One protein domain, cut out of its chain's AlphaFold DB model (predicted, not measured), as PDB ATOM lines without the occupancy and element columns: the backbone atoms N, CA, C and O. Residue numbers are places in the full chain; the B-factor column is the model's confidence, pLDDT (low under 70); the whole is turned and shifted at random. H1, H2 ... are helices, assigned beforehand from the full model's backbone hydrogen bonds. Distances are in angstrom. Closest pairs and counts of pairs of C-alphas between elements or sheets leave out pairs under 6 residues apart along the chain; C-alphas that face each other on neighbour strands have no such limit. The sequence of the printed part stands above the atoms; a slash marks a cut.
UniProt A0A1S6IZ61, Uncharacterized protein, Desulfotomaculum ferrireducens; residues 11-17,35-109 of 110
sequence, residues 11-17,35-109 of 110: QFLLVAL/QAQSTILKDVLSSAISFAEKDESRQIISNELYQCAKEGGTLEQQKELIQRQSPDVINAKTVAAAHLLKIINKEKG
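Overview. This is residues 11 to 17 and 35 to 109 of the 110 residues of an uncharacterized protein of Desulfotomaculum ferrireducens (UniProt A0A1S6IZ61). The hairpin of H2 and H3 crosses the long helix H5 steeply, while short H1 runs beside H5 and H4 lies across from H3. The printed part has 82 residues with five named helices, H1 to H5, and no named strand. It is all helix, part aligned and part crossed, compact with a radius of gyration of the C-alphas of 12.0 A, spanning 37 by 26 by 20 A.

Arrangement. H5, residues 87 to 107, touches H2, residues 35 to 51, with residues 92 to 100 alone at a steep tilt of 65 degrees; closest C-alphas Ala 92 and Phe 51, 4.8 A. H3, residues 55 to 71, forms a hairpin with H2; closest C-alphas Arg 58 and Ile 49, 5.1 A. H1, residues 11 to 17, touches H5; closest C-alphas Leu 14 and Ala 97, 5.6 A. H4, residues 75 to 84, is apart from H3. Every O i to N i+4 pair is within hydrogen-bond range in H1, H3 and H5, 11 of 13 in H2, 3 of 6 in H4.

Along the chain. H5 measures 30.2 A, H2 24.6 A. C-alpha 11 is at (105.392, 175.536, 81.504), C-alpha 107 at (100.686, 172.240, 91.939).

Size, cuts and confidence. Residues 18 to 34 are not printed; C-alphas 17 and 35 are 15.4 A apart. No printed residue is under 70.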
ATOM      1  N   GLN A  11     104.140 175.049  80.920       95.00
ATOM      2  CA  GLN A  11     105.392 175.536  81.504       95.00
ATOM      3  C   GLN A  11     106.338 176.032  80.411       95.00
ATOM      4  O   GLN A  11     106.930 177.099  80.553       95.00
ATOM      5  N   PHE A  12     106.438 175.294  79.302       95.19
ATOM      6  CA  PHE A  12     107.200 175.710  78.130       95.19
ATOM      7  C   PHE A  12     106.700 177.052  77.575       95.19
ATOM      8  O   PHE A  12     107.501 177.964  77.378       95.19
ATOM      9  N   LEU A  13     105.387 177.204  77.380       96.69
ATOM     10  CA  LEU A  13     104.777 178.430  76.861       96.69
ATOM     11  C   LEU A  13     105.012 179.623  77.793       96.69
ATOM     12  O   LEU A  13     105.354 180.706  77.326       96.69
ATOM     13  N   LEU A  14     104.876 179.433  79.108       97.69
ATOM     14  CA  LEU A  14     105.110 180.490  80.092       97.69
ATOM     15  C   LEU A  14     106.581 180.913  80.149       97.69
ATOM     16  O   LEU A  14     106.861 182.108  80.208       97.69
ATOM     17  N   VAL A  15     107.521 179.965  80.084       96.94
ATOM     18  CA  VAL A  15     108.958 180.273  80.000       96.94
ATOM     19  C   VAL A  15     109.272 181.029  78.710       96.94
ATOM     20  O   VAL A  15     109.906 182.080  78.763       96.94
ATOM     21  N   ALA A  16     108.759 180.562  77.570       97.06
ATOM     22  CA  ALA A  16     108.939 181.235  76.290       97.06
ATOM     23  C   ALA A  16     108.383 182.667  76.309       97.06
ATOM     24  O   ALA A  16     109.029 183.578  75.800       97.06
ATOM     25  N   LEU A  17     107.224 182.898  76.937       97.88
ATOM     26  CA  LEU A  17     106.667 184.242  77.110       97.88
ATOM     27  C   LEU A  17     107.553 185.136  77.978       97.88
ATOM     28  O   LEU A  17     107.779 186.285  77.613       97.88
ATOM     29  N   GLN A  35      95.573 176.703  70.147       94.25
ATOM     30  CA  GLN A  35      94.585 176.782  71.218       94.25
ATOM     31  C   GLN A  35      95.255 176.873  72.596       94.25
ATOM     32  O   GLN A  35      94.824 177.670  73.438       94.25
ATOM     33  N   ALA A  36      96.328 176.113  72.818       94.88
ATOM     34  CA  ALA A  36      97.148 176.177  74.020       94.88
ATOM     35  C   ALA A  36      97.823 177.547  74.162       94.88
ATOM     36  O   ALA A  36      97.753 178.151  75.233       94.88
ATOM     37  N   GLN A  37      98.398 178.082  73.076       96.62
ATOM     38  CA  GLN A  37      98.978 179.432  73.071       96.62
ATOM     39  C   GLN A  37      97.945 180.494  73.465       96.62
ATOM     40  O   GLN A  37      98.186 181.283  74.376       96.62
ATOM     41  N   SER A  38      96.777 180.479  72.816       96.75
ATOM     42  CA  SER A  38      95.695 181.434  73.074       96.75
ATOM     43  C   SER A  38      95.187 181.346  74.514       96.75
ATOM     44  O   SER A  38      94.960 182.367  75.159       96.75
ATOM     45  N   THR A  39      95.033 180.134  75.048       97.06
ATOM     46  CA  THR A  39      94.614 179.918  76.442       97.06
ATOM     47  C   THR A  39      95.610 180.534  77.420       97.06
ATOM     48  O   THR A  39      95.227 181.404  78.198       97.06
ATOM     49  N   ILE A  40      96.894 180.181  77.302       97.62
ATOM     50  CA  ILE A  40      97.941 180.698  78.190       97.62
ATOM     51  C   ILE A  40      98.086 182.217  78.071       97.62
ATOM     52  O   ILE A  40      98.242 182.902  79.080       97.62
ATOM     53  N   LEU A  41      97.988 182.775  76.863       98.06
ATOM     54  CA  LEU A  41      98.047 184.221  76.666       98.06
ATOM     55  C   LEU A  41      96.893 184.949  77.345       98.06
ATOM     56  O   LEU A  41      97.128 185.970  77.982       98.06
ATOM     57  N   LYS A  42      95.664 184.430  77.266       98.31
ATOM     58  CA  LYS A  42      94.525 185.035  77.970       98.31
ATOM     59  C   LYS A  42      94.727 185.023  79.481       98.31
ATOM     60  O   LYS A  42      94.451 186.036  80.119       98.31
ATOM     61  N   ASP A  43      95.247 183.932  80.039       98.19
ATOM     62  CA  ASP A  43      95.516 183.832  81.478       98.19
ATOM     63  C   ASP A  43      96.608 184.819  81.911       98.19
ATOM     64  O   ASP A  43      96.440 185.557  82.887       98.19
ATOM     65  N   VAL A  44      97.697 184.908  81.137       98.62
ATOM     66  CA  VAL A  44      98.781 185.874  81.367       98.62
ATOM     67  C   VAL A  44      98.269 187.308  81.260       98.62
ATOM     68  O   VAL A  44      98.534 188.105  82.153       98.62
ATOM     69  N   LEU A  45      97.530 187.653  80.203       98.56
ATOM     70  CA  LEU A  45      97.026 189.011  79.980       98.56
ATOM     71  C   LEU A  45      96.002 189.414  81.043       98.56
ATOM     72  O   LEU A  45      96.083 190.516  81.576       98.56
ATOM     73  N   SER A  46      95.089 188.510  81.402       98.31
ATOM     74  CA  SER A  46      94.128 188.716  82.488       98.31
ATOM     75  C   SER A  46      94.840 189.005  83.811       98.31
ATOM     76  O   SER A  46      94.541 189.994  84.480       98.31
ATOM     77  N   SER A  47      95.857 188.208  84.153       98.50
ATOM     78  CA  SER A  47      96.654 188.413  85.366       98.50
ATOM     79  C   SER A  47      97.517 189.683  85.304       98.50
ATOM     80  O   SER A  47      97.644 190.394  86.302       98.50
ATOM     81  N   ALA A  48      98.061 190.028  84.133       98.62
ATOM     82  CA  ALA A  48      98.912 191.200  83.932       98.62
ATOM     83  C   ALA A  48      98.191 192.525  84.211       98.62
ATOM     84  O   ALA A  48      98.825 193.466  84.684       98.62
ATOM     85  N   ILE A  49      96.870 192.602  84.006       98.56
ATOM     86  CA  ILE A  49      96.079 193.799  84.347       98.56
ATOM     87  C   ILE A  49      96.252 194.166  85.830       98.56
ATOM     88  O   ILE A  49      96.351 195.347  86.160       98.56
ATOM     89  N   SER A  50      96.338 193.173  86.723       97.88
ATOM     90  CA  SER A  50      96.537 193.394  88.162       97.88
ATOM     91  C   SER A  50      97.959 193.827  88.534       97.88
ATOM     92  O   SER A  50      98.153 194.360  89.623       97.88
ATOM     93  N   PHE A  51      98.944 193.604  87.660       98.19
ATOM     94  CA  PHE A  51     100.347 193.959  87.897       98.19
ATOM     95  C   PHE A  51     100.777 195.264  87.221       98.19
ATOM     96  O   PHE A  51     101.845 195.778  87.539       98.19
ATOM     97  N   ALA A  52      99.973 195.806  86.306       98.25
ATOM     98  CA  ALA A  52     100.258 197.078  85.655       98.25
ATOM     99  C   ALA A  52     100.012 198.254  86.609       98.25
ATOM    100  O   ALA A  52      98.937 198.364  87.206       98.25
ATOM    101  N   GLU A  53     100.980 199.166  86.717       97.62
ATOM    102  CA  GLU A  53     100.887 200.305  87.635       97.62
ATOM    103  C   GLU A  53     100.035 201.437  87.048       97.62
ATOM    104  O   GLU A  53      99.230 202.052  87.757       97.62
ATOM    105  N   LYS A  54     100.164 201.685  85.739       98.31
ATOM    106  CA  LYS A  54      99.502 202.799  85.045       98.31
ATOM    107  C   LYS A  54      98.160 202.386  84.443       98.31
ATOM    108  O   LYS A  54      98.031 201.306  83.869       98.31
ATOM    109  N   ASP A  55      97.184 203.293  84.477       98.12
ATOM    110  CA  ASP A  55      95.877 203.081  83.834       98.12
ATOM    111  C   ASP A  55      95.992 202.859  82.324       98.12
ATOM    112  O   ASP A  55      95.326 201.986  81.771       98.12
ATOM    113  N   GLU A  56      96.884 203.594  81.658       97.94
ATOM    114  CA  GLU A  56      97.154 203.412  80.230       97.94
ATOM    115  C   GLU A  56      97.651 201.990  79.933       97.94
ATOM    116  O   GLU A  56      97.165 201.339  79.009       97.94
ATOM    117  N   SER A  57      98.554 201.462  80.761       98.44
ATOM    118  CA  SER A  57      99.050 200.089  80.642       98.44
ATOM    119  C   SER A  57      97.947 199.060  80.877       98.44
ATOM    120  O   SER A  57      97.830 198.111  80.102       98.44
ATOM    121  N   ARG A  58      97.088 199.264  81.889       98.62
ATOM    122  CA  ARG A  58      95.901 198.421  82.114       98.62
ATOM    123  C   ARG A  58      94.984 198.409  80.894       98.62
ATOM    124  O   ARG A  58      94.523 197.339  80.492       98.62
ATOM    125  N   GLN A  59      94.752 199.566  80.273       98.38
ATOM    126  CA  GLN A  59      93.928 199.676  79.071       98.38
ATOM    127  C   GLN A  59      94.561 198.957  77.874       98.38
ATOM    128  O   GLN A  59      93.866 198.226  77.170       98.38
ATOM    129  N   ILE A  60      95.869 199.124  77.654       98.25
ATOM    130  CA  ILE A  60      96.608 198.440  76.581       98.25
ATOM    131  C   ILE A  60      96.489 196.921  76.738       98.25
ATOM    132  O   ILE A  60      96.106 196.239  75.789       98.25
ATOM    133  N   ILE A  61      96.749 196.398  77.939       98.50
ATOM    134  CA  ILE A  61      96.668 194.959  78.221       98.50
ATOM    135  C   ILE A  61      95.228 194.453  78.068       98.50
ATOM    136  O   ILE A  61      95.011 193.393  77.490       98.50
ATOM    137  N   SER A  62      94.231 195.218  78.525       98.38
ATOM    138  CA  SER A  62      92.815 194.846  78.389       98.38
ATOM    139  C   SER A  62      92.372 194.783  76.926       98.38
ATOM    140  O   SER A  62      91.660 193.862  76.531       98.38
ATOM    141  N   ASN A  63      92.822 195.734  76.103       97.94
ATOM    142  CA  ASN A  63      92.563 195.722  74.665       97.94
ATOM    143  C   ASN A  63      93.206 194.499  74.006       97.94
ATOM    144  O   ASN A  63      92.582 193.845  73.175       97.94
ATOM    145  N   GLU A  64      94.436 194.173  74.391       97.44
ATOM    146  CA  GLU A  64      95.134 192.998  73.885       97.44
ATOM    147  C   GLU A  64      94.441 191.692  74.293       97.44
ATOM    148  O   GLU A  64      94.242 190.823  73.448       97.44
ATOM    149  N   LEU A  65      93.991 191.577  75.548       98.19
ATOM    150  CA  LEU A  65      93.190 190.448  76.025       98.19
ATOM    151  C   LEU A  65      91.905 190.296  75.208       98.19
ATOM    152  O   LEU A  65      91.558 189.187  74.808       98.19
ATOM    153  N   TYR A  66      91.214 191.404  74.938       97.62
ATOM    154  CA  TYR A  66      90.003 191.397  74.125       97.62
ATOM    155  C   TYR A  66      90.272 190.883  72.703       97.62
ATOM    156  O   TYR A  66      89.537 190.019  72.222       97.62
ATOM    157  N   GLN A  67      91.343 191.351  72.051       95.69
ATOM    158  CA  GLN A  67      91.717 190.850  70.724       95.69
ATOM    159  C   GLN A  67      92.115 189.374  70.772       95.69
ATOM    160  O   GLN A  67      91.602 188.580  69.988       95.69
ATOM    161  N   CYS A  68      92.928 188.977  71.754       95.25
ATOM    162  CA  CYS A  68      93.320 187.586  71.963       95.25
ATOM    163  C   CYS A  68      92.106 186.667  72.177       95.25
ATOM    164  O   CYS A  68      92.088 185.529  71.710       95.25
ATOM    165  N   ALA A  69      91.068 187.142  72.871       94.19
ATOM    166  CA  ALA A  69      89.838 186.386  73.090       94.19
ATOM    167  C   ALA A  69      88.987 186.242  71.820       94.19
ATOM    168  O   ALA A  69      88.302 185.231  71.662       94.19
ATOM    169  N   LYS A  70      89.022 187.236  70.929       94.62
ATOM    170  CA  LYS A  70      88.213 187.277  69.709       94.62
ATOM    171  C   LYS A  70      88.871 186.555  68.532       94.62
ATOM    172  O   LYS A  70      88.193 185.846  67.796       94.62
ATOM    173  N   GLU A  71      90.169 186.762  68.347       93.31
ATOM    174  CA  GLU A  71      90.921 186.349  67.154       93.31
ATOM    175  C   GLU A  71      91.939 185.239  67.465       93.31
ATOM    176  O   GLU A  71      92.541 184.664  66.559       93.31
ATOM    177  N   GLY A  72      92.094 184.891  68.746       92.12
ATOM    178  CA  GLY A  72      93.190 184.065  69.237       92.12
ATOM    179  C   GLY A  72      94.452 184.890  69.488       92.12
ATOM    180  O   GLY A  72      94.563 186.039  69.069       92.12
ATOM    181  N   GLY A  73      95.413 184.295  70.190       91.31
ATOM    182  CA  GLY A  73      96.729 184.888  70.412       91.31
ATOM    183  C   GLY A  73      97.829 183.864  70.187       91.31
ATOM    184  O   GLY A  73      97.656 182.687  70.515       91.31
ATOM    185  N   THR A  74      98.962 184.310  69.650       95.12
ATOM    186  CA  THR A  74     100.168 183.486  69.490       95.12
ATOM    187  C   THR A  74     101.388 184.145  70.123       95.12
ATOM    188  O   THR A  74     101.459 185.365  70.285       95.12
ATOM    189  N   LEU A  75     102.381 183.331  70.485       94.81
ATOM    190  CA  LEU A  75     103.655 183.833  71.009       94.81
ATOM    191  C   LEU A  75     104.411 184.656  69.951       94.81
ATOM    192  O   LEU A  75     105.119 185.597  70.298       94.81
ATOM    193  N   GLU A  76     104.225 184.350  68.665       93.50
ATOM    194  CA  GLU A  76     104.845 185.112  67.576       93.50
ATOM    195  C   GLU A  76     104.303 186.549  67.516       93.50
ATOM    196  O   GLU A  76     105.079 187.496  67.431       93.50
ATOM    197  N   GLN A  77     102.991 186.738  67.699       94.25
ATOM    198  CA  GLN A  77     102.400 188.077  67.808       94.25
ATOM    199  C   GLN A  77     102.974 188.858  69.000       94.25
ATOM    200  O   GLN A  77     103.193 190.064  68.902       94.25
ATOM    201  N   GLN A  78     103.267 188.187  70.121       95.62
ATOM    202  CA  GLN A  78     103.879 188.856  71.273       95.62
ATOM    203  C   GLN A  78     105.272 189.401  70.959       95.62
ATOM    204  O   GLN A  78     105.581 190.511  71.388       95.62
ATOM    205  N   LYS A  79     106.093 188.692  70.171       93.75
ATOM    206  CA  LYS A  79     107.419 189.190  69.753       93.75
ATOM    207  C   LYS A  79     107.341 190.513  68.996       93.75
ATOM    208  O   LYS A  79     108.222 191.359  69.142       93.75
ATOM    209  N   GLU A  80     106.297 190.702  68.196       92.06
ATOM    210  CA  GLU A  80     106.075 191.949  67.465       92.06
ATOM    211  C   GLU A  80     105.554 193.060  68.384       92.06
ATOM    212  O   GLU A  80     106.010 194.204  68.308       92.06
ATOM    213  N   LEU A  81     104.615 192.727  69.277       93.88
ATOM    214  CA  LEU A  81     103.963 193.695  70.160       93.88
ATOM    215  C   LEU A  81     104.926 194.313  71.173       93.88
ATOM    216  O   LEU A  81     104.885 195.528  71.380       93.88
ATOM    217  N   ILE A  82     105.822 193.520  71.768       93.81
ATOM    218  CA  ILE A  82     106.747 194.008  72.805       93.81
ATOM    219  C   ILE A  82     107.636 195.156  72.316       93.81
ATOM    220  O   ILE A  82     107.984 196.029  73.102       93.81
ATOM    221  N   GLN A  83     107.944 195.216  71.016       90.75
ATOM    222  CA  GLN A  83     108.795 196.257  70.426       90.75
ATOM    223  C   GLN A  83     108.168 197.655  70.511       90.75
ATOM    224  O   GLN A  83     108.848 198.662  70.330       90.75
ATOM    225  N   ARG A  84     106.853 197.726  70.744       93.38
ATOM    226  CA  ARG A  84     106.070 198.967  70.780       93.38
ATOM    227  C   ARG A  84     105.431 199.218  72.145       93.38
ATOM    228  O   ARG A  84     104.714 200.204  72.301       93.38
ATOM    229  N   GLN A  85     105.645 198.328  73.113       95.56
ATOM    230  CA  GLN A  85     105.027 198.405  74.432       95.56
ATOM    231  C   GLN A  85     105.926 199.126  75.431       95.56
ATOM    232  O   GLN A  85     107.153 199.085  75.358       95.56
ATOM    233  N   SER A  86     105.298 199.826  76.375       97.44
ATOM    234  CA  SER A  86     106.028 200.513  77.434       97.44
ATOM    235  C   SER A  86     106.642 199.501  78.416       97.44
ATOM    236  O   SER A  86     106.117 198.392  78.567       97.44
ATOM    237  N   PRO A  87     107.699 199.884  79.156       97.69
ATOM    238  CA  PRO A  87     108.287 199.014  80.173       97.69
ATOM    239  C   PRO A  87     107.289 198.530  81.235       97.69
ATOM    240  O   PRO A  87     107.413 197.410  81.711       97.69
ATOM    241  N   ASP A  88     106.284 199.339  81.584       98.50
ATOM    242  CA  ASP A  88     105.246 198.962  82.557       98.50
ATOM    243  C   ASP A  88     104.359 197.819  82.027       98.50
ATOM    244  O   ASP A  88     104.143 196.832  82.725       98.50
ATOM    245  N   VAL A  89     103.939 197.882  80.756       98.50
ATOM    246  CA  VAL A  89     103.183 196.794  80.106       98.50
ATOM    247  C   VAL A  89     104.009 195.506  80.057       98.50
ATOM    248  O   VAL A  89     103.519 194.436  80.417       98.50
ATOM    249  N   ILE A  90     105.273 195.609  79.639       98.31
ATOM    250  CA  ILE A  90     106.178 194.460  79.517       98.31
ATOM    251  C   ILE A  90     106.438 193.824  80.890       98.31
ATOM    252  O   ILE A  90     106.356 192.600  81.036       98.31
ATOM    253  N   ASN A  91     106.703 194.638  81.914       98.31
ATOM    254  CA  ASN A  91     106.934 194.157  83.274       98.31
ATOM    255  C   ASN A  91     105.693 193.467  83.841       98.31
ATOM    256  O   ASN A  91     105.811 192.366  84.377       98.31
ATOM    257  N   ALA A  92     104.508 194.054  83.669       98.69
ATOM    258  CA  ALA A  92     103.256 193.462  84.130       98.69
ATOM    259  C   ALA A  92     103.016 192.073  83.516       98.69
ATOM    260  O   ALA A  92     102.723 191.113  84.233       98.69
ATOM    261  N   LYS A  93     103.226 191.934  82.200       98.62
ATOM    262  CA  LYS A  93     103.128 190.648  81.491       98.62
ATOM    263  C   LYS A  93     104.181 189.633  81.946       98.62
ATOM    264  O   LYS A  93     103.866 188.458  82.124       98.62
ATOM    265  N   THR A  94     105.413 190.084  82.182       98.56
ATOM    266  CA  THR A  94     106.507 189.234  82.684       98.56
ATOM    267  C   THR A  94     106.192 188.689  84.073       98.56
ATOM    268  O   THR A  94     106.321 187.489  84.318       98.56
ATOM    269  N   VAL A  95     105.749 189.561  84.983       98.56
ATOM    270  CA  VAL A  95     105.387 189.185  86.354       98.56
ATOM    271  C   VAL A  95     104.197 188.231  86.351       98.56
ATOM    272  O   VAL A  95     104.242 187.225  87.056       98.56
ATOM    273  N   ALA A  96     103.181 188.480  85.521       98.69
ATOM    274  CA  ALA A  96     102.042 187.581  85.356       98.69
ATOM    275  C   ALA A  96     102.461 186.180  84.887       98.69
ATOM    276  O   ALA A  96     102.095 185.184  85.513       98.69
ATOM    277  N   ALA A  97     103.282 186.086  83.837       98.56
ATOM    278  CA  ALA A  97     103.765 184.803  83.329       98.56
ATOM    279  C   ALA A  97     104.601 184.045  84.377       98.56
ATOM    280  O   ALA A  97     104.391 182.852  84.600       98.56
ATOM    281  N   ALA A  98     105.493 184.741  85.088       98.31
ATOM    282  CA  ALA A  98     106.280 184.151  86.171       98.31
ATOM    283  C   ALA A  98     105.412 183.713  87.364       98.31
ATOM    284  O   ALA A  98     105.681 182.685  87.991       98.31
ATOM    285  N   HIS A  99     104.361 184.474  87.679       98.06
ATOM    286  CA  HIS A  99     103.411 184.144  88.733       98.06
ATOM    287  C   HIS A  99     102.648 182.853  88.416       98.06
ATOM    288  O   HIS A  99     102.620 181.948  89.251       98.06
ATOM    289  N   LEU A 100     102.105 182.736  87.201       97.81
ATOM    290  CA  LEU A 100     101.411 181.530  86.742       97.81
ATOM    291  C   LEU A 100     102.347 180.319  86.702       97.81
ATOM    292  O   LEU A 100     101.996 179.258  87.214       97.81
ATOM    293  N   LEU A 101     103.577 180.486  86.202       97.50
ATOM    294  CA  LEU A 101     104.571 179.409  86.188       97.50
ATOM    295  C   LEU A 101     104.864 178.896  87.604       97.50
ATOM    296  O   LEU A 101     104.928 177.691  87.837       97.50
ATOM    297  N   LYS A 102     104.994 179.807  88.574       96.31
ATOM    298  CA  LYS A 102     105.191 179.450  89.983       96.31
ATOM    299  C   LYS A 102     104.000 178.681  90.559       96.31
ATOM    300  O   LYS A 102     104.222 177.788  91.373       96.31
ATOM    301  N   ILE A 103     102.765 179.032  90.194       95.25
ATOM    302  CA  ILE A 103     101.562 178.307  90.631       95.25
ATOM    303  C   ILE A 103     101.577 176.884  90.066       95.25
ATOM    304  O   ILE A 103     101.506 175.935  90.841       95.25
ATOM    305  N   ILE A 104     101.785 176.736  88.756       92.94
ATOM    306  CA  ILE A 104     101.808 175.429  88.083       92.94
ATOM    307  C   ILE A 104     102.914 174.529  88.645       92.94
ATOM    308  O   ILE A 104     102.684 173.346  88.894       92.94
ATOM    309  N   ASN A 105     104.112 175.071  88.890       91.12
ATOM    310  CA  ASN A 105     105.205 174.299  89.485       91.12
ATOM    311  C   ASN A 105     104.823 173.777  90.876       91.12
ATOM    312  O   ASN A 105     104.965 172.585  91.141       91.12
ATOM    313  N   LYS A 106     104.236 174.637  91.722       90.25
ATOM    314  CA  LYS A 106     103.770 174.241  93.058       90.25
ATOM    315  C   LYS A 106     102.708 173.146  93.011       90.25
ATOM    316  O   LYS A 106     102.775 172.216  93.808       90.25
ATOM    317  N   GLU A 107     101.743 173.247  92.101       86.44
ATOM    318  CA  GLU A 107     100.686 172.240  91.939       86.44
ATOM    319  C   GLU A 107     101.241 170.880  91.498       86.44
ATOM    320  O   GLU A 107     100.720 169.839  91.892       86.44
ATOM    321  N   LYS A 108     102.343 170.878  90.739       79.44
ATOM    322  CA  LYS A 108     103.039 169.665  90.291       79.44
ATOM    323  C   LYS A 108     104.100 169.146  91.266       79.44
ATOM    324  O   LYS A 108     104.757 168.155  90.959       79.44
ATOM    325  N   GLY A 109     104.272 169.786  92.425       70.38
ATOM    326  CA  GLY A 109     105.295 169.411  93.405       70.38
ATOM    327  C   GLY A 109     106.733 169.677  92.942       70.38
ATOM    328  O   GLY A 109     107.644 168.993  93.408       70.38
TER     329      GLY A 109